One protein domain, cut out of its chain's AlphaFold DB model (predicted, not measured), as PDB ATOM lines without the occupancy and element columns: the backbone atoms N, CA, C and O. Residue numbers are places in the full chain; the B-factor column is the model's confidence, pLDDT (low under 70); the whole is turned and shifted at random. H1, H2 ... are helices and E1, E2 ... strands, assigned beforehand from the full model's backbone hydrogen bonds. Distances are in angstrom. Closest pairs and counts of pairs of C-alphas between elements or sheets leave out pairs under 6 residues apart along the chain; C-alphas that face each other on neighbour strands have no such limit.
ATOM      1  N   SER A   4     -35.530 -36.570   6.056       69.94
ATOM      2  CA  SER A   4     -36.316 -37.112   4.938       69.94
ATOM      3  C   SER A   4     -37.044 -36.028   4.136       69.94
ATOM      4  O   SER A   4     -37.059 -36.067   2.911       69.94
ATOM      5  N   ASN A   5     -37.583 -35.015   4.817       75.19
ATOM      6  CA  ASN A   5     -38.330 -33.927   4.187       75.19
ATOM      7  C   ASN A   5     -37.399 -32.990   3.390       75.19
ATOM      8  O   ASN A   5     -37.778 -32.460   2.348       75.19
ATOM      9  N   TYR A   6     -36.151 -32.821   3.843       75.06
ATOM     10  CA  TYR A   6     -35.139 -32.068   3.098       75.06
ATOM     11  C   TYR A   6     -34.693 -32.803   1.824       75.06
ATOM     12  O   TYR A   6     -34.624 -32.187   0.760       75.06
ATOM     13  N   ASP A   7     -34.445 -34.113   1.907       76.88
ATOM     14  CA  ASP A   7     -34.025 -34.916   0.750       76.88
ATOM     15  C   ASP A   7     -35.090 -34.916  -0.361       76.88
ATOM     16  O   ASP A   7     -34.757 -34.822  -1.546       76.88
ATOM     17  N   ASP A   8     -36.373 -34.961   0.005       82.06
ATOM     18  CA  ASP A   8     -37.479 -34.883  -0.954       82.06
ATOM     19  C   ASP A   8     -37.614 -33.485  -1.578       82.06
ATOM     20  O   ASP A   8     -37.808 -33.364  -2.791       82.06
ATOM     21  N   LEU A   9     -37.440 -32.414  -0.793       79.94
ATOM     22  CA  LEU A   9     -37.393 -31.042  -1.316       79.94
ATOM     23  C   LEU A   9     -36.229 -30.841  -2.290       79.94
ATOM     24  O   LEU A   9     -36.416 -30.246  -3.352       79.94
ATOM     25  N   PHE A  10     -35.047 -31.369  -1.970       79.56
ATOM     26  CA  PHE A  10     -33.874 -31.272  -2.833       79.56
ATOM     27  C   PHE A  10     -34.046 -32.054  -4.138       79.56
ATOM     28  O   PHE A  10     -33.756 -31.529  -5.214       79.56
ATOM     29  N   LYS A  11     -34.593 -33.274  -4.081       83.19
ATOM     30  CA  LYS A  11     -34.940 -34.042  -5.289       83.19
ATOM     31  C   LYS A  11     -35.953 -33.300  -6.159       83.19
ATOM     32  O   LYS A  11     -35.762 -33.217  -7.371       83.19
ATOM     33  N   ASN A  12     -36.990 -32.723  -5.549       84.56
ATOM     34  CA  ASN A  12     -37.992 -31.931  -6.261       84.56
ATOM     35  C   ASN A  12     -37.379 -30.686  -6.914       84.56
ATOM     36  O   ASN A  12     -37.689 -30.385  -8.067       84.56
ATOM     37  N   PHE A  13     -36.479 -29.991  -6.215       84.25
ATOM     38  CA  PHE A  13     -35.716 -28.874  -6.770       84.25
ATOM     39  C   PHE A  13     -34.891 -29.314  -7.988       84.25
ATOM     40  O   PHE A  13     -35.037 -28.741  -9.065       84.25
ATOM     41  N   LEU A  14     -34.082 -30.371  -7.863       83.19
ATOM     42  CA  LEU A  14     -33.227 -30.860  -8.953       83.19
ATOM     43  C   LEU A  14     -34.015 -31.344 -10.176       83.19
ATOM     44  O   LEU A  14     -33.510 -31.230 -11.298       83.19
ATOM     45  N   ALA A  15     -35.214 -31.889  -9.960       84.94
ATOM     46  CA  ALA A  15     -36.114 -32.333 -11.019       84.94
ATOM     47  C   ALA A  15     -36.738 -31.160 -11.792       84.94
ATOM     48  O   ALA A  15     -36.945 -31.275 -12.997       84.94
ATOM     49  N   LYS A  16     -37.010 -30.035 -11.117       86.88
ATOM     50  CA  LYS A  16     -37.553 -28.812 -11.732       86.88
ATOM     51  C   LYS A  16     -36.483 -27.880 -12.310       86.88
ATOM     52  O   LYS A  16     -36.815 -27.001 -13.092       86.88
ATOM     53  N   SER A  17     -35.224 -28.051 -11.907       88.25
ATOM     54  CA  SER A  17     -34.131 -27.142 -12.260       88.25
ATOM     55  C   SER A  17     -33.527 -27.424 -13.634       88.25
ATOM     56  O   SER A  17     -33.160 -28.561 -13.946       88.25
ATOM     57  N   GLU A  18     -33.318 -26.363 -14.410       90.19
ATOM     58  CA  GLU A  18     -32.611 -26.415 -15.690       90.19
ATOM     59  C   GLU A  18     -31.093 -26.519 -15.486       90.19
ATOM     60  O   GLU A  18     -30.517 -25.811 -14.662       90.19
ATOM     61  N   LEU A  19     -30.423 -27.402 -16.232       90.31
ATOM     62  CA  LEU A  19     -28.968 -27.543 -16.156       90.31
ATOM     63  C   LEU A  19     -28.271 -26.416 -16.934       90.31
ATOM     64  O   LEU A  19     -28.438 -26.301 -18.145       90.31
ATOM     65  N   ILE A  20     -27.438 -25.645 -16.241       90.56
ATOM     66  CA  ILE A  20     -26.549 -24.625 -16.790       90.56
ATOM     67  C   ILE A  20     -25.123 -25.162 -16.737       90.56
ATOM     68  O   ILE A  20     -24.578 -25.398 -15.659       90.56
ATOM     69  N   LYS A  21     -24.496 -25.337 -17.899       91.44
ATOM     70  CA  LYS A  21     -23.093 -25.750 -17.955       91.44
ATOM     71  C   LYS A  21     -22.210 -24.523 -17.864       91.44
ATOM     72  O   LYS A  21     -22.271 -23.647 -18.728       91.44
ATOM     73  N   ILE A  22     -21.425 -24.428 -16.799       91.75
ATOM     74  CA  ILE A  22     -20.506 -23.312 -16.573       91.75
ATOM     75  C   ILE A  22     -19.058 -23.779 -16.484       91.75
ATOM     76  O   ILE A  22     -18.153 -22.974 -16.695       91.75
ATOM     77  N   LYS A  23     -18.814 -25.070 -16.243       91.38
ATOM     78  CA  LYS A  23     -17.464 -25.614 -16.096       91.38
ATOM     79  C   LYS A  23     -16.568 -25.272 -17.287       91.38
ATOM     80  O   LYS A  23     -15.492 -24.722 -17.076       91.38
ATOM     81  N   LEU A 138     -15.262 -12.538 -35.850       88.81
ATOM     82  CA  LEU A 138     -16.374 -13.493 -35.846       88.81
ATOM     83  C   LEU A 138     -17.148 -13.340 -37.160       88.81
ATOM     84  O   LEU A 138     -17.572 -12.239 -37.511       88.81
ATOM     85  N   ASN A 139     -17.277 -14.434 -37.911       82.56
ATOM     86  CA  ASN A 139     -17.914 -14.436 -39.234       82.56
ATOM     87  C   ASN A 139     -19.348 -14.986 -39.217       82.56
ATOM     88  O   ASN A 139     -20.013 -14.966 -40.250       82.56
ATOM     89  N   SER A 140     -19.817 -15.473 -38.070       88.81
ATOM     90  CA  SER A 140     -21.135 -16.076 -37.882       88.81
ATOM     91  C   SER A 140     -21.772 -15.593 -36.585       88.81
ATOM     92  O   SER A 140     -21.087 -15.095 -35.689       88.81
ATOM     93  N   ASP A 141     -23.087 -15.758 -36.501       95.38
ATOM     94  CA  ASP A 141     -23.829 -15.590 -35.258       95.38
ATOM     95  C   ASP A 141     -23.560 -16.782 -34.333       95.38
ATOM     96  O   ASP A 141     -23.422 -17.918 -34.793       95.38
ATOM     97  N   TYR A 142     -23.494 -16.523 -33.029       96.81
ATOM     98  CA  TYR A 142     -23.216 -17.529 -32.004       96.81
ATOM     99  C   TYR A 142     -24.228 -17.427 -30.871       96.81
ATOM    100  O   TYR A 142     -24.814 -16.366 -30.634       96.81
ATOM    101  N   TYR A 143     -24.366 -18.508 -30.107       97.62
ATOM    102  CA  TYR A 143     -24.846 -18.382 -28.742       97.62
ATOM    103  C   TYR A 143     -23.736 -17.735 -27.925       97.62
ATOM    104  O   TYR A 143     -22.600 -18.205 -27.879       97.62
ATOM    105  N   SER A 144     -24.060 -16.605 -27.322       97.62
ATOM    106  CA  SER A 144     -23.122 -15.750 -26.622       97.62
ATOM    107  C   SER A 144     -23.461 -15.698 -25.136       97.62
ATOM    108  O   SER A 144     -24.624 -15.600 -24.742       97.62
ATOM    109  N   ARG A 145     -22.431 -15.755 -24.302       97.81
ATOM    110  CA  ARG A 145     -22.503 -15.597 -22.850       97.81
ATOM    111  C   ARG A 145     -21.578 -14.464 -22.455       97.81
ATOM    112  O   ARG A 145     -20.433 -14.427 -22.894       97.81
ATOM    113  N   VAL A 146     -22.043 -13.558 -21.608       97.81
ATOM    114  CA  VAL A 146     -21.175 -12.579 -20.947       97.81
ATOM    115  C   VAL A 146     -21.085 -12.902 -19.467       97.81
ATOM    116  O   VAL A 146     -22.096 -13.192 -18.832       97.81
ATOM    117  N   ILE A 147     -19.871 -12.853 -18.930       96.81
ATOM    118  CA  ILE A 147     -19.558 -13.058 -17.519       96.81
ATOM    119  C   ILE A 147     -18.901 -11.778 -17.010       96.81
ATOM    120  O   ILE A 147     -17.876 -11.350 -17.544       96.81
ATOM    121  N   VAL A 148     -19.502 -11.173 -15.990       96.06
ATOM    122  CA  VAL A 148     -19.021  -9.946 -15.347       96.06
ATOM    123  C   VAL A 148     -18.680 -10.277 -13.905       96.06
ATOM    124  O   VAL A 148     -19.588 -10.471 -13.099       96.06
ATOM    125  N   ILE A 149     -17.390 -10.374 -13.596       92.19
ATOM    126  CA  ILE A 149     -16.896 -10.722 -12.257       92.19
ATOM    127  C   ILE A 149     -16.723  -9.438 -11.444       92.19
ATOM    128  O   ILE A 149     -16.256  -8.424 -11.966       92.19
ATOM    129  N   SER A 150     -17.080  -9.476 -10.159       92.06
ATOM    130  CA  SER A 150     -16.849  -8.361  -9.243       92.06
ATOM    131  C   SER A 150     -16.178  -8.804  -7.949       92.06
ATOM    132  O   SER A 150     -16.454  -9.863  -7.396       92.06
ATOM    133  N   ASP A 151     -15.346  -7.914  -7.423       90.12
ATOM    134  CA  ASP A 151     -14.719  -7.962  -6.102       90.12
ATOM    135  C   ASP A 151     -15.561  -7.271  -5.009       90.12
ATOM    136  O   ASP A 151     -15.084  -7.054  -3.897       90.12
ATOM    137  N   ASP A 152     -16.815  -6.920  -5.310       92.38
ATOM    138  CA  ASP A 152     -17.720  -6.242  -4.378       92.38
ATOM    139  C   ASP A 152     -18.184  -7.231  -3.305       92.38
ATOM    140  O   ASP A 152     -18.811  -8.242  -3.623       92.38
ATOM    141  N   SER A 153     -17.893  -6.936  -2.036       90.25
ATOM    142  CA  SER A 153     -18.324  -7.769  -0.908       90.25
ATOM    143  C   SER A 153     -19.842  -7.789  -0.746       90.25
ATOM    144  O   SER A 153     -20.392  -8.770  -0.254       90.25
ATOM    145  N   ASP A 154     -20.512  -6.725  -1.189       92.00
ATOM    146  CA  ASP A 154     -21.953  -6.538  -1.049       92.00
ATOM    147  C   ASP A 154     -22.652  -6.785  -2.397       92.00
ATOM    148  O   ASP A 154     -23.530  -6.021  -2.812       92.00
ATOM    149  N   PHE A 155     -22.212  -7.810  -3.132       92.88
ATOM    150  CA  PHE A 155     -22.674  -8.083  -4.490       92.88
ATOM    151  C   PHE A 155     -24.202  -8.246  -4.570       92.88
ATOM    152  O   PHE A 155     -24.800  -9.037  -3.837       92.88
ATOM    153  N   ILE A 156     -24.853  -7.513  -5.478       94.19
ATOM    154  CA  ILE A 156     -26.309  -7.580  -5.662       94.19
ATOM    155  C   ILE A 156     -26.632  -8.529  -6.813       94.19
ATOM    156  O   ILE A 156     -26.419  -8.211  -7.988       94.19
ATOM    157  N   PHE A 157     -27.200  -9.687  -6.481       94.25
ATOM    158  CA  PHE A 157     -27.677 -10.645  -7.474       94.25
ATOM    159  C   PHE A 157     -28.963 -10.157  -8.155       94.25
ATOM    160  O   PHE A 157     -29.794  -9.512  -7.509       94.25
ATOM    161  N   PRO A 158     -29.194 -10.503  -9.437       95.25
ATOM    162  CA  PRO A 158     -30.400 -10.087 -10.154       95.25
ATOM    163  C   PRO A 158     -31.698 -10.459  -9.430       95.25
ATOM    164  O   PRO A 158     -32.635  -9.666  -9.371       95.25
ATOM    165  N   THR A 159     -31.714 -11.626  -8.787       93.31
ATOM    166  CA  THR A 159     -32.854 -12.195  -8.055       93.31
ATOM    167  C   THR A 159     -33.175 -11.471  -6.746       93.31
ATOM    168  O   THR A 159     -34.238 -11.704  -6.165       93.31
ATOM    169  N   TYR A 160     -32.301 -10.584  -6.260       93.12
ATOM    170  CA  TYR A 160     -32.599  -9.728  -5.106       93.12
ATOM    171  C   TYR A 160     -33.604  -8.632  -5.461       93.12
ATOM    172  O   TYR A 160     -34.395  -8.228  -4.613       93.12
ATOM    173  N   ILE A 161     -33.603  -8.185  -6.718       95.50
ATOM    174  CA  ILE A 161     -34.451  -7.092  -7.204       95.50
ATOM    175  C   ILE A 161     -35.560  -7.628  -8.104       95.50
ATOM    176  O   ILE A 161     -36.722  -7.254  -7.944       95.50
ATOM    177  N   LEU A 162     -35.199  -8.497  -9.046       95.88
ATOM    178  CA  LEU A 162     -36.089  -9.023 -10.067       95.88
ATOM    179  C   LEU A 162     -36.794 -10.289  -9.568       95.88
ATOM    180  O   LEU A 162     -36.199 -11.145  -8.905       95.88
ATOM    181  N   ASP A 163     -38.076 -10.409  -9.895       93.81
ATOM    182  CA  ASP A 163     -38.815 -11.655  -9.726       93.81
ATOM    183  C   ASP A 163     -38.295 -12.718 -10.713       93.81
ATOM    184  O   ASP A 163     -37.731 -12.395 -11.754       93.81
ATOM    185  N   HIS A 164     -38.449 -13.996 -10.386       87.94
ATOM    186  CA  HIS A 164     -37.867 -15.105 -11.144       87.94
ATOM    187  C   HIS A 164     -38.889 -16.176 -11.544       87.94
ATOM    188  O   HIS A 164     -38.479 -17.161 -12.139       87.94
ATOM    189  N   LYS A 165     -40.197 -16.004 -11.280       79.81
ATOM    190  CA  LYS A 165     -41.288 -16.885 -11.770       79.81
ATOM    191  C   LYS A 165     -40.982 -18.396 -11.702       79.81
ATOM    192  O   LYS A 165     -41.181 -19.108 -12.680       79.81
ATOM    193  N   GLU A 166     -40.469 -18.874 -10.567       79.06
ATOM    194  CA  GLU A 166     -40.074 -20.284 -10.357       79.06
ATOM    195  C   GLU A 166     -39.010 -20.836 -11.335       79.06
ATOM    196  O   GLU A 166     -38.833 -22.048 -11.444       79.06
ATOM    197  N   ASN A 167     -38.260 -19.977 -12.028       87.81
ATOM    198  CA  ASN A 167     -37.152 -20.381 -12.889       87.81
ATOM    199  C   ASN A 167     -35.967 -20.834 -12.029       87.81
ATOM    200  O   ASN A 167     -35.170 -20.018 -11.556       87.81
ATOM    201  N   LEU A 168     -35.870 -22.143 -11.821       89.25
ATOM    202  CA  LEU A 168     -34.798 -22.783 -11.069       89.25
ATOM    203  C   LEU A 168     -33.719 -23.289 -12.027       89.25
ATOM    204  O   LEU A 168     -34.016 -23.838 -13.088       89.25
ATOM    205  N   MET A 169     -32.462 -23.151 -11.632       89.50
ATOM    206  CA  MET A 169     -31.323 -23.695 -12.358       89.50
ATOM    207  C   MET A 169     -30.446 -24.557 -11.458       89.50
ATOM    208  O   MET A 169     -30.494 -24.487 -10.236       89.50
ATOM    209  N   LYS A 170     -29.619 -25.385 -12.078       89.50
ATOM    210  CA  LYS A 170     -28.574 -26.172 -11.435       89.50
ATOM    211  C   LYS A 170     -27.328 -26.107 -12.318       89.50
ATOM    212  O   LYS A 170     -27.441 -26.169 -13.532       89.50
ATOM    213  N   PHE A 171     -26.150 -25.967 -11.730       90.19
ATOM    214  CA  PHE A 171     -24.871 -26.021 -12.435       90.19
ATOM    215  C   PHE A 171     -24.376 -27.449 -12.738       90.19
ATOM    216  O   PHE A 171     -24.827 -28.426 -12.156       90.19
ATOM    217  N   ASP A 172     -23.414 -27.582 -13.642       90.75
ATOM    218  CA  ASP A 172     -22.664 -28.822 -13.897       90.75
ATOM    219  C   ASP A 172     -21.556 -29.099 -12.859       90.75
ATOM    220  O   ASP A 172     -20.849 -30.105 -12.937       90.75
ATOM    221  N   ILE A 173     -21.413 -28.216 -11.869       89.25
ATOM    222  CA  ILE A 173     -20.492 -28.346 -10.741       89.25
ATOM    223  C   ILE A 173     -21.310 -28.697  -9.498       89.25
ATOM    224  O   ILE A 173     -21.910 -27.822  -8.876       89.25
ATOM    225  N   GLU A 174     -21.312 -29.975  -9.113       81.62
ATOM    226  CA  GLU A 174     -22.202 -30.502  -8.063       81.62
ATOM    227  C   GLU A 174     -22.100 -29.749  -6.724       81.62
ATOM    228  O   GLU A 174     -23.099 -29.516  -6.042       81.62
ATOM    229  N   ASN A 175     -20.897 -29.298  -6.357       83.19
ATOM    230  CA  ASN A 175     -20.668 -28.579  -5.102       83.19
ATOM    231  C   ASN A 175     -21.264 -27.160  -5.080       83.19
ATOM    232  O   ASN A 175     -21.302 -26.550  -4.018       83.19
ATOM    233  N   TRP A 176     -21.717 -26.615  -6.213       85.88
ATOM    234  CA  TRP A 176     -22.300 -25.270  -6.279       85.88
ATOM    235  C   TRP A 176     -23.792 -25.238  -5.935       85.88
ATOM    236  O   TRP A 176     -24.352 -24.171  -5.694       85.88
ATOM    237  N   HIS A 177     -24.454 -26.394  -5.881       79.75
ATOM    238  CA  HIS A 177     -25.872 -26.466  -5.514       79.75
ATOM    239  C   HIS A 177     -26.120 -26.359  -4.013       79.75
ATOM    240  O   HIS A 177     -27.265 -26.181  -3.596       79.75
ATOM    241  N   LEU A 178     -25.076 -26.538  -3.206       76.44
ATOM    242  CA  LEU A 178     -25.169 -26.662  -1.762       76.44
ATOM    243  C   LEU A 178     -24.370 -25.533  -1.118       76.44
ATOM    244  O   LEU A 178     -23.203 -25.336  -1.445       76.44
ATOM    245  N   SER A 179     -24.991 -24.819  -0.189       72.12
ATOM    246  CA  SER A 179     -24.310 -23.903   0.719       72.12
ATOM    247  C   SER A 179     -24.222 -24.530   2.106       72.12
ATOM    248  O   SER A 179     -25.171 -25.157   2.588       72.12
ATOM    249  N   ASP A 180     -23.071 -24.383   2.756       70.19
ATOM    250  CA  ASP A 180     -22.925 -24.783   4.150       70.19
ATOM    251  C   ASP A 180     -23.625 -23.740   5.031       70.19
ATOM    252  O   ASP A 180     -23.309 -22.551   4.982       70.19
ATOM    253  N   SER A 181     -24.596 -24.163   5.842       72.56
ATOM    254  CA  SER A 181     -25.146 -23.287   6.880       72.56
ATOM    255  C   SER A 181     -24.223 -23.235   8.097       72.56
ATOM    256  O   SER A 181     -23.467 -24.169   8.366       72.56
ATOM    257  N   LEU A 182     -24.372 -22.187   8.916       70.06
ATOM    258  CA  LEU A 182     -23.697 -22.059  10.219       70.06
ATOM    259  C   LEU A 182     -23.938 -23.257  11.156       70.06
ATOM    260  O   LEU A 182     -23.168 -23.476  12.085       70.06
ATOM    261  N   MET A 183     -24.992 -24.038  10.910       74.44
ATOM    262  CA  MET A 183     -25.345 -25.231  11.681       74.44
ATOM    263  C   MET A 183     -24.779 -26.530  11.078       74.44
ATOM    264  O   MET A 183     -25.148 -27.616  11.517       74.44
ATOM    265  N   GLY A 184     -23.935 -26.450  10.041       71.38
ATOM    266  CA  GLY A 184     -23.379 -27.611   9.333       71.38
ATOM    267  C   GLY A 184     -24.394 -28.376   8.474       71.38
ATOM    268  O   GLY A 184     -24.080 -29.434   7.932       71.38
ATOM    269  N   ILE A 185     -25.618 -27.859   8.342       73.19
ATOM    270  CA  ILE A 185     -26.647 -28.405   7.455       73.19
ATOM    271  C   ILE A 185     -26.413 -27.809   6.071       73.19
ATOM    272  O   ILE A 185     -26.397 -26.585   5.932       73.19
ATOM    273  N   LYS A 186     -26.246 -28.651   5.053       68.50
ATOM    274  CA  LYS A 186     -26.203 -28.181   3.668       68.50
ATOM    275  C   LYS A 186     -27.593 -27.709   3.265       68.50
ATOM    276  O   LYS A 186     -28.565 -28.428   3.475       68.50
ATOM    277  N   VAL A 187     -27.689 -26.499   2.730       71.88
ATOM    278  CA  VAL A 187     -28.936 -25.903   2.242       71.88
ATOM    279  C   VAL A 187     -28.814 -25.724   0.734       71.88
ATOM    280  O   VAL A 187     -27.717 -25.572   0.205       71.88
ATOM    281  N   ILE A 188     -29.939 -25.802   0.025       69.12
ATOM    282  CA  ILE A 188     -29.961 -25.545  -1.417       69.12
ATOM    283  C   ILE A 188     -29.550 -24.093  -1.625       69.12
ATOM    284  O   ILE A 188     -30.107 -23.206  -0.973       69.12
ATOM    285  N   ASN A 189     -28.592 -23.847  -2.516       68.12
ATOM    286  CA  ASN A 189     -28.191 -22.485  -2.817       68.12
ATOM    287  C   ASN A 189     -29.371 -21.732  -3.466       68.12
ATOM    288  O   ASN A 189     -29.809 -22.056  -4.571       68.12
ATOM    289  N   VAL A 190     -29.894 -20.726  -2.759       56.75
ATOM    290  CA  VAL A 190     -31.063 -19.925  -3.159       56.75
ATOM    291  C   VAL A 190     -30.762 -19.033  -4.373       56.75
ATOM    292  O   VAL A 190     -31.679 -18.523  -5.009       56.75
ATOM    293  N   HIS A 191     -29.486 -18.879  -4.744       63.03
ATOM    294  CA  HIS A 191     -29.043 -18.120  -5.919       63.03
ATOM    295  C   HIS A 191     -29.115 -18.915  -7.228       63.03
ATOM    296  O   HIS A 191     -28.765 -18.406  -8.291       63.03
ATOM    297  N   ALA A 192     -29.615 -20.149  -7.180       72.00
ATOM    298  CA  ALA A 192     -29.802 -21.008  -8.336       72.00
ATOM    299  C   ALA A 192     -31.105 -20.679  -9.097       72.00
ATOM    300  O   ALA A 192     -31.934 -21.549  -9.364       72.00
ATOM    301  N   MET A 193     -31.307 -19.401  -9.428       88.88
ATOM    302  CA  MET A 193     -32.481 -18.888 -10.138       88.88
ATOM    303  C   MET A 193     -32.066 -17.935 -11.259       88.88
ATOM    304  O   MET A 193     -31.064 -17.230 -11.141       88.88
ATOM    305  N   PHE A 194     -32.863 -17.869 -12.325       93.44
ATOM    306  CA  PHE A 194     -32.599 -16.980 -13.458       93.44
ATOM    307  C   PHE A 194     -33.828 -16.176 -13.875       93.44
ATOM    308  O   PHE A 194     -34.974 -16.549 -13.629       93.44
ATOM    309  N   ILE A 195     -33.583 -15.049 -14.534       96.25
ATOM    310  CA  ILE A 195     -34.617 -14.202 -15.116       96.25
ATOM    311  C   ILE A 195     -34.599 -14.369 -16.632       96.25
ATOM    312  O   ILE A 195     -33.569 -14.170 -17.273       96.25
ATOM    313  N   ASN A 196     -35.752 -14.705 -17.206       96.75
ATOM    314  CA  ASN A 196     -35.946 -14.697 -18.650       96.75
ATOM    315  C   ASN A 196     -36.267 -13.284 -19.125       96.75
ATOM    316  O   ASN A 196     -37.201 -12.657 -18.623       96.75
ATOM    317  N   LEU A 197     -35.519 -12.815 -20.117       97.62
ATOM    318  CA  LEU A 197     -35.688 -11.502 -20.723       97.62
ATOM    319  C   LEU A 197     -35.895 -11.633 -22.228       97.62
ATOM    320  O   LEU A 197     -35.379 -12.557 -22.859       97.62
ATOM    321  N   LYS A 198     -36.620 -10.679 -22.812       97.38
ATOM    322  CA  LYS A 198     -36.754 -10.545 -24.264       97.38
ATOM    323  C   LYS A 198     -36.464  -9.103 -24.671       97.38
ATOM    324  O   LYS A 198     -37.219  -8.221 -24.279       97.38
ATOM    325  N   ILE A 199     -35.392  -8.891 -25.438       97.56
ATOM    326  CA  ILE A 199     -34.963  -7.575 -25.934       97.56
ATOM    327  C   ILE A 199     -34.641  -7.680 -27.428       97.56
ATOM    328  O   ILE A 199     -33.939  -8.602 -27.839       97.56
ATOM    329  N   ASN A 200     -35.151  -6.757 -28.239       95.44
ATOM    330  CA  ASN A 200     -34.995  -6.683 -29.689       95.44
ATOM    331  C   ASN A 200     -35.272  -8.031 -30.387       95.44
ATOM    332  O   ASN A 200     -34.528  -8.480 -31.253       95.44
ATOM    333  N   ASN A 201     -36.336  -8.718 -29.958       95.56
ATOM    334  CA  ASN A 201     -36.724 -10.079 -30.362       95.56
ATOM    335  C   ASN A 201     -35.792 -11.233 -29.954       95.56
ATOM    336  O   ASN A 201     -36.188 -12.383 -30.136       95.56
ATOM    337  N   PHE A 202     -34.646 -10.966 -29.336       97.94
ATOM    338  CA  PHE A 202     -33.760 -11.991 -28.787       97.94
ATOM    339  C   PHE A 202     -34.136 -12.332 -27.347       97.94
ATOM    340  O   PHE A 202     -34.587 -11.478 -26.578       97.94
ATOM    341  N   ARG A 203     -33.953 -13.597 -26.972       97.94
ATOM    342  CA  ARG A 203     -34.224 -14.104 -25.626       97.94
ATOM    343  C   ARG A 203     -32.926 -14.279 -24.854       97.94
ATOM    344  O   ARG A 203     -31.943 -14.798 -25.383       97.94
ATOM    345  N   PHE A 204     -32.957 -13.907 -23.580       98.00
ATOM    346  CA  PHE A 204     -31.807 -13.987 -22.690       98.00
ATOM    347  C   PHE A 204     -32.170 -14.619 -21.352       98.00
ATOM    348  O   PHE A 204     -33.293 -14.461 -20.869       98.00
ATOM    349  N   ARG A 205     -31.188 -15.264 -20.720       96.88
ATOM    350  CA  ARG A 205     -31.218 -15.581 -19.288       96.88
ATOM    351  C   ARG A 205     -30.271 -14.647 -18.559       96.88
ATOM    352  O   ARG A 205     -29.109 -14.560 -18.933       96.88
ATOM    353  N   PHE A 206     -30.754 -13.985 -17.516       97.38
ATOM    354  CA  PHE A 206     -29.951 -13.143 -16.638       97.38
ATOM    355  C   PHE A 206     -29.951 -13.720 -15.227       97.38
ATOM    356  O   PHE A 206     -31.007 -13.908 -14.625       97.38
ATOM    357  N   TYR A 207     -28.774 -14.025 -14.702       95.69
ATOM    358  CA  TYR A 207     -28.614 -14.622 -13.382       95.69
ATOM    359  C   TYR A 207     -27.272 -14.222 -12.780       95.69
ATOM    360  O   TYR A 207     -26.457 -13.553 -13.417       95.69
ATOM    361  N   GLY A 208     -27.039 -14.607 -11.530       93.44
ATOM    362  CA  GLY A 208     -25.721 -14.460 -10.937       93.44
ATOM    363  C   GLY A 208     -25.230 -15.741 -10.291       93.44
ATOM    364  O   GLY A 208     -26.001 -16.663 -10.034       93.44
ATOM    365  N   VAL A 209     -23.919 -15.794 -10.091       91.75
ATOM    366  CA  VAL A 209     -23.205 -16.956  -9.570       91.75
ATOM    367  C   VAL A 209     -22.385 -16.517  -8.371       91.75
ATOM    368  O   VAL A 209     -21.399 -15.797  -8.512       91.75
ATOM    369  N   GLU A 210     -22.803 -16.964  -7.192       89.12
ATOM    370  CA  GLU A 210     -22.222 -16.567  -5.909       89.12
ATOM    371  C   GLU A 210     -20.780 -17.051  -5.736       89.12
ATOM    372  O   GLU A 210     -19.920 -16.289  -5.311       89.12
ATOM    373  N   ASN A 211     -20.462 -18.276  -6.166       88.19
ATOM    374  CA  ASN A 211     -19.119 -18.852  -6.020       88.19
ATOM    375  C   ASN A 211     -17.998 -18.034  -6.686       88.19
ATOM    376  O   ASN A 211     -16.831 -18.207  -6.336       88.19
ATOM    377  N   ILE A 212     -18.339 -17.183  -7.656       89.38
ATOM    378  CA  ILE A 212     -17.398 -16.317  -8.377       89.38
ATOM    379  C   ILE A 212     -17.823 -14.841  -8.364       89.38
ATOM    380  O   ILE A 212     -17.237 -14.058  -9.104       89.38
ATOM    381  N   ASN A 213     -18.841 -14.470  -7.574       92.12
ATOM    382  CA  ASN A 213     -19.446 -13.131  -7.539       92.12
ATOM    383  C   ASN A 213     -19.618 -12.512  -8.933       92.12
ATOM    384  O   ASN A 213     -19.068 -11.452  -9.241       92.12
ATOM    385  N   ALA A 214     -20.355 -13.214  -9.797       94.25
ATOM    386  CA  ALA A 214     -20.521 -12.803 -11.184       94.25
ATOM    387  C   ALA A 214     -21.979 -12.603 -11.586       94.25
ATOM    388  O   ALA A 214     -22.867 -13.344 -11.164       94.25
ATOM    389  N   HIS A 215     -22.207 -11.638 -12.475       96.50
ATOM    390  CA  HIS A 215     -23.407 -11.576 -13.308       96.50
ATOM    391  C   HIS A 215     -23.156 -12.321 -14.608       96.50
ATOM    392  O   HIS A 215     -22.105 -12.151 -15.228       96.50
ATOM    393  N   ILE A 216     -24.134 -13.120 -15.028       97.00
ATOM    394  CA  ILE A 216     -24.085 -13.859 -16.285       97.00
ATOM    395  C   ILE A 216     -25.337 -13.568 -17.098       97.00
ATOM    396  O   ILE A 216     -26.455 -13.615 -16.577       97.00
ATOM    397  N   ILE A 217     -25.132 -13.244 -18.375       98.12
ATOM    398  CA  ILE A 217     -26.212 -13.095 -19.348       98.12
ATOM    399  C   ILE A 217     -25.941 -14.033 -20.521       98.12
ATOM    400  O   ILE A 217     -24.939 -13.869 -21.219       98.12
ATOM    401  N   ASP A 218     -26.855 -14.972 -20.744       97.75
ATOM    402  CA  ASP A 218     -26.803 -15.940 -21.841       97.75
ATOM    403  C   ASP A 218     -27.820 -15.570 -22.911       97.75
ATOM    404  O   ASP A 218     -28.984 -15.333 -22.589       97.75
ATOM    405  N   SER A 219     -27.426 -15.580 -24.182       98.00
ATOM    406  CA  SER A 219     -28.380 -15.566 -25.291       98.00
ATOM    407  C   SER A 219     -28.940 -16.969 -25.528       98.00
ATOM    408  O   SER A 219     -28.183 -17.933 -25.647       98.00
ATOM    409  N   LEU A 220     -30.257 -17.077 -25.687       96.75
ATOM    410  CA  LEU A 220     -30.934 -18.319 -26.080       96.75
ATOM    411  C   LEU A 220     -31.148 -18.435 -27.593       96.75
ATOM    412  O   LEU A 220     -31.667 -19.447 -28.066       96.75
ATOM    413  N   ASP A 221     -30.761 -17.402 -28.335       97.62
ATOM    414  CA  ASP A 221     -30.874 -17.277 -29.782       97.62
ATOM    415  C   ASP A 221     -29.494 -16.932 -30.364       97.62
ATOM    416  O   ASP A 221     -28.668 -16.327 -29.677       97.62
ATOM    417  N   LEU A 222     -29.245 -17.319 -31.619       97.50
ATOM    418  CA  LEU A 222     -28.029 -16.934 -32.339       97.50
ATOM    419  C   LEU A 222     -28.025 -15.420 -32.564       97.50
ATOM    420  O   LEU A 222     -29.019 -14.856 -33.026       97.50
ATOM    421  N   ILE A 223     -26.914 -14.773 -32.228       97.25
ATOM    422  CA  ILE A 223     -26.786 -13.318 -32.265       97.25
ATOM    423  C   ILE A 223     -25.368 -12.901 -32.668       97.25
ATOM    424  O   ILE A 223     -24.384 -13.553 -32.310       97.25
ATOM    425  N   SER A 224     -25.263 -11.791 -33.402       96.75
ATOM    426  CA  SER A 224     -23.969 -11.189 -33.734       96.75
ATOM    427  C   SER A 224     -23.288 -10.601 -32.492       96.75
ATOM    428  O   SER A 224     -23.949 -10.082 -31.588       96.75
ATOM    429  N   ASP A 225     -21.955 -10.607 -32.465       95.38
ATOM    430  CA  ASP A 225     -21.164 -10.121 -31.326       95.38
ATOM    431  C   ASP A 225     -21.474  -8.658 -30.964       95.38
ATOM    432  O   ASP A 225     -21.611  -8.301 -29.792       95.38
ATOM    433  N   LYS A 226     -21.623  -7.807 -31.983       95.69
ATOM    434  CA  LYS A 226     -21.916  -6.384 -31.843       95.69
ATOM    435  C   LYS A 226     -23.282  -6.160 -31.201       95.69
ATOM    436  O   LYS A 226     -23.404  -5.328 -30.301       95.69
ATOM    437  N   GLU A 227     -24.289  -6.895 -31.659       96.94
ATOM    438  CA  GLU A 227     -25.652  -6.782 -31.146       96.94
ATOM    439  C   GLU A 227     -25.746  -7.328 -29.717       96.94
ATOM    440  O   GLU A 227     -26.294  -6.666 -28.835       96.94
ATOM    441  N   PHE A 228     -25.108  -8.474 -29.450       97.81
ATOM    442  CA  PHE A 228     -25.038  -9.066 -28.116       97.81
ATOM    443  C   PHE A 228     -24.399  -8.120 -27.096       97.81
ATOM    444  O   PHE A 228     -24.958  -7.889 -26.022       97.81
ATOM    445  N   LYS A 229     -23.256  -7.510 -27.432       97.38
ATOM    446  CA  LYS A 229     -22.584  -6.532 -26.559       97.38
ATOM    447  C   LYS A 229     -23.459  -5.314 -26.278       97.38
ATOM    448  O   LYS A 229     -23.511  -4.853 -25.141       97.38
ATOM    449  N   LYS A 230     -24.177  -4.809 -27.286       97.56
ATOM    450  CA  LYS A 230     -25.078  -3.660 -27.121       97.56
ATOM    451  C   LYS A 230     -26.252  -3.991 -26.191       97.56
ATOM    452  O   LYS A 230     -26.537  -3.220 -25.276       97.56
ATOM    453  N   ILE A 231     -26.903  -5.140 -26.384       98.31
ATOM    454  CA  ILE A 231     -28.035  -5.560 -25.545       98.31
ATOM    455  C   ILE A 231     -27.578  -5.857 -24.114       98.31
ATOM    456  O   ILE A 231     -28.181  -5.368 -23.162       98.31
ATOM    457  N   THR A 232     -26.489  -6.604 -23.932       98.25
ATOM    458  CA  THR A 232     -25.998  -6.945 -22.588       98.25
ATOM    459  C   THR A 232     -25.482  -5.732 -21.818       98.25
ATOM    460  O   THR A 232     -25.708  -5.647 -20.610       98.25
ATOM    461  N   TYR A 233     -24.873  -4.750 -22.492       97.94
ATOM    462  CA  TYR A 233     -24.571  -3.451 -21.890       97.94
ATOM    463  C   TYR A 233     -25.841  -2.762 -21.377       97.94
ATOM    464  O   TYR A 233     -25.876  -2.308 -20.234       97.94
ATOM    465  N   CYS A 234     -26.902  -2.739 -22.191       98.06
ATOM    466  CA  CYS A 234     -28.186  -2.154 -21.813       98.06
ATOM    467  C   CYS A 234     -28.816  -2.869 -20.605       98.06
ATOM    468  O   CYS A 234     -29.185  -2.202 -19.640       98.06
ATOM    469  N   ILE A 235     -28.849  -4.208 -20.593       98.69
ATOM    470  CA  ILE A 235     -29.342  -4.997 -19.449       98.69
ATOM    471  C   ILE A 235     -28.578  -4.628 -18.170       98.69
ATOM    472  O   ILE A 235     -29.192  -4.348 -17.137       98.69
ATOM    473  N   ARG A 236     -27.238  -4.584 -18.236       98.31
ATOM    474  CA  ARG A 236     -26.379  -4.221 -17.096       98.31
ATOM    475  C   ARG A 236     -26.632  -2.790 -16.624       98.31
ATOM    476  O   ARG A 236     -26.690  -2.565 -15.420       98.31
ATOM    477  N   LEU A 237     -26.811  -1.839 -17.541       98.56
ATOM    478  CA  LEU A 237     -27.090  -0.437 -17.223       98.56
ATOM    479  C   LEU A 237     -28.467  -0.261 -16.563       98.56
ATOM    480  O   LEU A 237     -28.570   0.403 -15.534       98.56
ATOM    481  N   CYS A 238     -29.512  -0.885 -17.112       98.56
ATOM    482  CA  CYS A 238     -30.851  -0.882 -16.521       98.56
ATOM    483  C   CYS A 238     -30.838  -1.518 -15.129       98.56
ATOM    484  O   CYS A 238     -31.433  -0.982 -14.196       98.56
ATOM    485  N   PHE A 239     -30.126  -2.636 -14.960       98.44
ATOM    486  CA  PHE A 239     -29.976  -3.259 -13.650       98.44
ATOM    487  C   PHE A 239     -29.226  -2.349 -12.672       98.44
ATOM    488  O   PHE A 239     -29.671  -2.184 -11.539       98.44
ATOM    489  N   ALA A 240     -28.141  -1.710 -13.116       98.00
ATOM    490  CA  ALA A 240     -27.365  -0.767 -12.318       98.00
ATOM    491  C   ALA A 240     -28.184   0.442 -11.856       98.00
ATOM    492  O   ALA A 240     -28.007   0.907 -10.735       98.00
ATOM    493  N   PHE A 241     -29.097   0.931 -12.694       97.88
ATOM    494  CA  PHE A 241     -30.022   2.000 -12.333       97.88
ATOM    495  C   PHE A 241     -30.967   1.592 -11.190       97.88
ATOM    496  O   PHE A 241     -31.217   2.381 -10.283       97.88
ATOM    497  N   LEU A 242     -31.457   0.346 -11.186       97.69
ATOM    498  CA  LEU A 242     -32.319  -0.161 -10.111       97.69
ATOM    499  C   LEU A 242     -31.529  -0.513  -8.839       97.69
ATOM    500  O   LEU A 242     -32.007  -0.275  -7.728       97.69
ATOM    501  N   SER A 243     -30.338  -1.097  -8.995       96.69
ATOM    502  CA  SER A 243     -29.517  -1.625  -7.898       96.69
ATOM    503  C   SER A 243     -28.596  -0.588  -7.254       96.69
ATOM    504  O   SER A 243     -28.149  -0.787  -6.128       96.69
ATOM    505  N   GLY A 244     -28.289   0.501  -7.962       95.44
ATOM    506  CA  GLY A 244     -27.242   1.455  -7.596       95.44
ATOM    507  C   GLY A 244     -25.820   0.962  -7.898       95.44
ATOM    508  O   GLY A 244     -24.856   1.645  -7.549       95.44
ATOM    509  N   LYS A 245     -25.649  -0.209  -8.530       96.62
ATOM    510  CA  LYS A 245     -24.339  -0.838  -8.751       96.62
ATOM    511  C   LYS A 245     -24.139  -1.269 -10.200       96.62
ATOM    512  O   LYS A 245     -24.768  -2.211 -10.678       96.62
ATOM    513  N   PHE A 246     -23.208  -0.608 -10.888       97.19
ATOM    514  CA  PHE A 246     -22.780  -0.966 -12.236       97.19
ATOM    515  C   PHE A 246     -21.456  -1.724 -12.202       97.19
ATOM    516  O   PHE A 246     -20.372  -1.131 -12.186       97.19
ATOM    517  N   TYR A 247     -21.548  -3.051 -12.232       95.88
ATOM    518  CA  TYR A 247     -20.384  -3.923 -12.336       95.88
ATOM    519  C   TYR A 247     -19.779  -3.844 -13.739       95.88
ATOM    520  O   TYR A 247     -20.460  -4.068 -14.745       95.88
ATOM    521  N   LYS A 248     -18.502  -3.466 -13.789       91.25
ATOM    522  CA  LYS A 248     -17.681  -3.314 -14.995       91.25
ATOM    523  C   LYS A 248     -16.372  -4.058 -14.762       91.25
ATOM    524  O   LYS A 248     -16.413  -5.246 -14.482       91.25
ATOM    525  N   SER A 249     -15.239  -3.359 -14.780       88.62
ATOM    526  CA  SER A 249     -13.901  -3.914 -14.570       88.62
ATOM    527  C   SER A 249     -13.587  -5.050 -15.548       88.62
ATOM    528  O   SER A 249     -13.103  -4.757 -16.632       88.62
ATOM    529  N   GLU A 250     -13.873  -6.308 -15.218       91.12
ATOM    530  CA  GLU A 250     -13.471  -7.470 -16.013       91.12
ATOM    531  C   GLU A 250     -14.674  -8.176 -16.618       91.12
ATOM    532  O   GLU A 250     -15.556  -8.677 -15.915       91.12
ATOM    533  N   ILE A 251     -14.704  -8.212 -17.947       95.19
ATOM    534  CA  ILE A 251     -15.811  -8.788 -18.695       95.19
ATOM    535  C   ILE A 251     -15.265  -9.799 -19.673       95.19
ATOM    536  O   ILE A 251     -14.359  -9.511 -20.454       95.19
ATOM    537  N   THR A 252     -15.856 -10.984 -19.641       95.94
ATOM    538  CA  THR A 252     -15.533 -12.050 -20.580       95.94
ATOM    539  C   THR A 252     -16.761 -12.402 -21.390       95.94
ATOM    540  O   THR A 252     -17.795 -12.772 -20.840       95.94
ATOM    541  N   TYR A 253     -16.630 -12.302 -22.704       97.06
ATOM    542  CA  TYR A 253     -17.581 -12.797 -23.680       97.06
ATOM    543  C   TYR A 253     -17.139 -14.181 -24.140       97.06
ATOM    544  O   TYR A 253     -15.968 -14.406 -24.440       97.06
ATOM    545  N   ILE A 254     -18.081 -15.106 -24.194       96.38
ATOM    546  CA  ILE A 254     -17.901 -16.494 -24.595       96.38
ATOM    547  C   ILE A 254     -18.867 -16.756 -25.737       96.38
ATOM    548  O   ILE A 254     -20.034 -16.381 -25.650       96.38
ATOM    549  N   PHE A 255     -18.390 -17.422 -26.779       96.38
ATOM    550  CA  PHE A 255     -19.172 -17.745 -27.963       96.38
ATOM    551  C   PHE A 255     -19.160 -19.257 -28.183       96.38
ATOM    552  O   PHE A 255     -18.110 -19.904 -28.083       96.38
ATOM    553  N   SER A 256     -20.341 -19.806 -28.453       96.12
ATOM    554  CA  SER A 256     -20.572 -21.227 -28.678       96.12
ATOM    555  C   SER A 256     -21.552 -21.450 -29.829       96.12
ATOM    556  O   SER A 256     -22.516 -20.701 -29.996       96.12
ATOM    557  N   GLU A 257     -21.334 -22.491 -30.623       95.00
ATOM    558  CA  GLU A 257     -22.302 -22.999 -31.601       95.00
ATOM    559  C   GLU A 257     -23.502 -23.684 -30.921       95.00
ATOM    560  O   GLU A 257     -24.537 -23.914 -31.551       95.00
ATOM    561  N   HIS A 258     -23.402 -23.974 -29.619       93.62
ATOM    562  CA  HIS A 258     -24.439 -24.630 -28.832       93.62
ATOM    563  C   HIS A 258     -24.954 -23.735 -27.697       93.62
ATOM    564  O   HIS A 258     -24.193 -23.137 -26.941       93.62
ATOM    565  N   ASN A 259     -26.277 -23.686 -27.529       92.06
ATOM    566  CA  ASN A 259     -26.930 -22.848 -26.517       92.06
ATOM    567  C   ASN A 259     -26.709 -23.311 -25.068       92.06
ATOM    568  O   ASN A 259     -27.034 -22.582 -24.134       92.06
ATOM    569  N   ASP A 260     -26.197 -24.526 -24.873       90.25
ATOM    570  CA  ASP A 260     -25.916 -25.091 -23.559       90.25
ATOM    571  C   ASP A 260     -24.501 -24.762 -23.068       90.25
ATOM    572  O   ASP A 260     -24.190 -25.057 -21.915       90.25
ATOM    573  N   PHE A 261     -23.662 -24.149 -23.916       92.75
ATOM    574  CA  PHE A 261     -22.265 -23.807 -23.638       92.75
ATOM    575  C   PHE A 261     -21.422 -24.997 -23.154       92.75
ATOM    576  O   PHE A 261     -20.457 -24.825 -22.403       92.75
ATOM    577  N   ASN A 262     -21.762 -26.219 -23.582       89.81
ATOM    578  CA  ASN A 262     -20.964 -27.407 -23.272       89.81
ATOM    579  C   ASN A 262     -19.543 -27.293 -23.828       89.81
ATOM    580  O   ASN A 262     -18.578 -27.712 -23.191       89.81
ATOM    581  N   THR A 263     -19.429 -26.706 -25.013       90.81
ATOM    582  CA  THR A 263     -18.172 -26.357 -25.664       90.81
ATOM    583  C   THR A 263     -18.089 -24.846 -25.802       90.81
ATOM    584  O   THR A 263     -19.092 -24.161 -26.007       90.81
ATOM    585  N   VAL A 264     -16.878 -24.319 -25.667       91.38
ATOM    586  CA  VAL A 264     -16.574 -22.911 -25.918       91.38
ATOM    587  C   VAL A 264     -15.661 -22.862 -27.128       91.38
ATOM    588  O   VAL A 264     -14.537 -23.377 -27.080       91.38
ATOM    589  N   ASP A 265     -16.168 -22.250 -28.190       92.31
ATOM    590  CA  ASP A 265     -15.489 -22.181 -29.480       92.31
ATOM    591  C   ASP A 265     -14.567 -20.968 -29.529       92.31
ATOM    592  O   ASP A 265     -13.429 -21.058 -29.986       92.31
ATOM    593  N   GLN A 266     -15.049 -19.831 -29.022       93.94
ATOM    594  CA  GLN A 266     -14.320 -18.568 -29.019       93.94
ATOM    595  C   GLN A 266     -14.572 -17.782 -27.727       93.94
ATOM    596  O   GLN A 266     -15.599 -17.949 -27.068       93.94
ATOM    597  N   PHE A 267     -13.659 -16.879 -27.375       93.94
ATOM    598  CA  PHE A 267     -13.867 -15.925 -26.289       93.94
ATOM    599  C   PHE A 267     -13.194 -14.577 -26.561       93.94
ATOM    600  O   PHE A 267     -12.281 -14.446 -27.381       93.94
ATOM    601  N   GLU A 268     -13.645 -13.574 -25.819       95.38
ATOM    602  CA  GLU A 268     -13.084 -12.233 -25.774       95.38
ATOM    603  C   GLU A 268     -13.109 -11.709 -24.341       95.38
ATOM    604  O   GLU A 268     -14.163 -11.576 -23.728       95.38
ATOM    605  N   PHE A 269     -11.938 -11.376 -23.820       94.75
ATOM    606  CA  PHE A 269     -11.769 -10.625 -22.589       94.75
ATOM    607  C   PHE A 269     -11.683  -9.129 -22.890       94.75
ATOM    608  O   PHE A 269     -10.988  -8.710 -23.824       94.75
ATOM    609  N   GLN A 270     -12.338  -8.326 -22.056       95.12
ATOM    610  CA  GLN A 270     -12.293  -6.875 -22.099       95.12
ATOM    611  C   GLN A 270     -12.241  -6.287 -20.684       95.12
ATOM    612  O   GLN A 270     -13.071  -6.588 -19.827       95.12
ATOM    613  N   LEU A 271     -11.291  -5.377 -20.487       93.69
ATOM    614  CA  LEU A 271     -11.181  -4.524 -19.319       93.69
ATOM    615  C   LEU A 271     -11.946  -3.220 -19.579       93.69
ATOM    616  O   LEU A 271     -11.543  -2.384 -20.391       93.69
ATOM    617  N   GLU A 272     -13.071  -3.051 -18.895       93.62
ATOM    618  CA  GLU A 272     -13.823  -1.799 -18.867       93.62
ATOM    619  C   GLU A 272     -13.275  -0.846 -17.789       93.62
ATOM    620  O   GLU A 272     -12.398  -1.175 -16.987       93.62
ATOM    621  N   LYS A 273     -13.823   0.374 -17.746       91.25
ATOM    622  CA  LYS A 273     -13.594   1.305 -16.633       91.25
ATOM    623  C   LYS A 273     -13.991   0.656 -15.300       91.25
ATOM    624  O   LYS A 273     -14.775  -0.294 -15.264       91.25
ATOM    625  N   SER A 274     -13.485   1.209 -14.201       91.31
ATOM    626  CA  SER A 274     -13.845   0.766 -12.853       91.31
ATOM    627  C   SER A 274     -15.363   0.707 -12.661       91.31
ATOM    628  O   SER A 274     -16.099   1.569 -13.154       91.31
ATOM    629  N   SER A 275     -15.813  -0.314 -11.931       94.31
ATOM    630  CA  SER A 275     -17.211  -0.462 -11.524       94.31
ATOM    631  C   SER A 275     -17.705   0.804 -10.813       94.31
ATOM    632  O   SER A 275     -16.958   1.432 -10.062       94.31
ATOM    633  N   GLN A 276     -18.957   1.181 -11.059       94.94
ATOM    634  CA  GLN A 276     -19.602   2.334 -10.425       94.94
ATOM    635  C   GLN A 276     -20.537   1.807  -9.344       94.94
ATOM    636  O   GLN A 276     -21.640   1.354  -9.640       94.94
ATOM    637  N   ILE A 277     -20.059   1.788  -8.102       94.00
ATOM    638  CA  ILE A 277     -20.761   1.169  -6.976       94.00
ATOM    639  C   ILE A 277     -21.291   2.277  -6.071       94.00
ATOM    640  O   ILE A 277     -20.525   3.092  -5.566       94.00
ATOM    641  N   SER A 278     -22.604   2.298  -5.867       91.88
ATOM    642  CA  SER A 278     -23.285   3.207  -4.954       91.88
ATOM    643  C   SER A 278     -24.163   2.431  -3.977       91.88
ATOM    644  O   SER A 278     -24.590   1.310  -4.247       91.88
TER     645      SER A 278
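AT A GLANCE: This is residues 4 to 23 and 138 to 278 of the 553 residues of an uncharacterized protein of Chryseobacterium shandongense (UniProt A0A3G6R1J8). A twisted sheet of six strands, E6 E7 E8 E2 E9 E10 in that order and all antiparallel, has the long helix H3 packed slantwise over one face. On the side away from H3, a smaller lobe of H1, the parallel pair E1 and E3 and the hairpin E4 and E5 reaches out and lengthens the whole. The printed part has 161 residues with three named helices and ten named strands, in the order H1 E1 E2 H2 E3 E4 E5 E6 E7 E8 H3 E9 E10, of mixed class. It is compact, with a radius of gyration of the C-alphas of 16.1 A and spans of 52 by 36 by 25 A.

HOW THE PARTS SIT: Look first at E6, residues 194 to 199, E7, 202 to 209, and E8, 214 to 219: two hairpins making a meander, each strand the antiparallel neighbour of the one before. N 197 and O 204, 2.9 A, and N 207 and O 216, 3.0 A, are within hydrogen-bond range. Next come E2, residues 143 to 149, with N 146 and O 217 at 2.9 A, and the hairpin of E9, 250 to 256, and E10, 266 to 271, with N 145 and O 254 at 2.8 A and N 253 and O 268 at 2.8 A. H3, residues 225 to 243, is on this sheet at a height of 8.2 A, making two layers, a helix on one face of a sheet. It lies over E7 and E8, slantwise at 45 degrees to E8 on the local plane; the C-alphas of Ile 217 and Thr 232 are closest, 7.0 A. E8, H3, E9 form a split strand-helix-strand unit, E2 between its strands, with a right-handed crossover. H2, residues 158 to 161, only grazes the sheet and only just touches H3 residues 239 to 243, with 3 pairs of C-alphas within 8 A, Ile 161 and Ser 243 closest at 7.4 A. Now find E1, residues 18 to 20, parallel to E3, 169 to 171, with N 20 and O 170 at 2.8 A, and the hairpin E4, 178 to 180, and E5, 186 to 188, with N 179 and O 187 at 2.9 A. The closest C-alphas of H1, residues 4 to 16, and E5 are Phe 10 and Ile 188, 7.1 A. Every O i to N i+4 pair is within range in H1 and H3; H2 is too short for one.

IN THESE COORDINATES: Find C-alpha 4 at (-36.316, -37.112, 4.938); H1 runs 18.7 A from there. H3 runs 26.3 A from C-alpha 225 at (-21.164, -10.121, -31.326). E7 spans 22.5 A, E9 20.0 A, E2 19.8 A and E10 17.4 A, ending at C-alpha 271, (-11.181, -4.524, -19.319).

THE WHOLE: The C-alphas farthest apart, Ser 4 and Asn 139, are 53.0 A apart. Residues 24 to 137 are not printed, and C-alphas 23 and 138 are 23.2 A apart across the cut. Of the links printed whole, none is long. Mean pLDDT of the printed part is 90.4; residues 4, 186 and 188 to 191 are under 70.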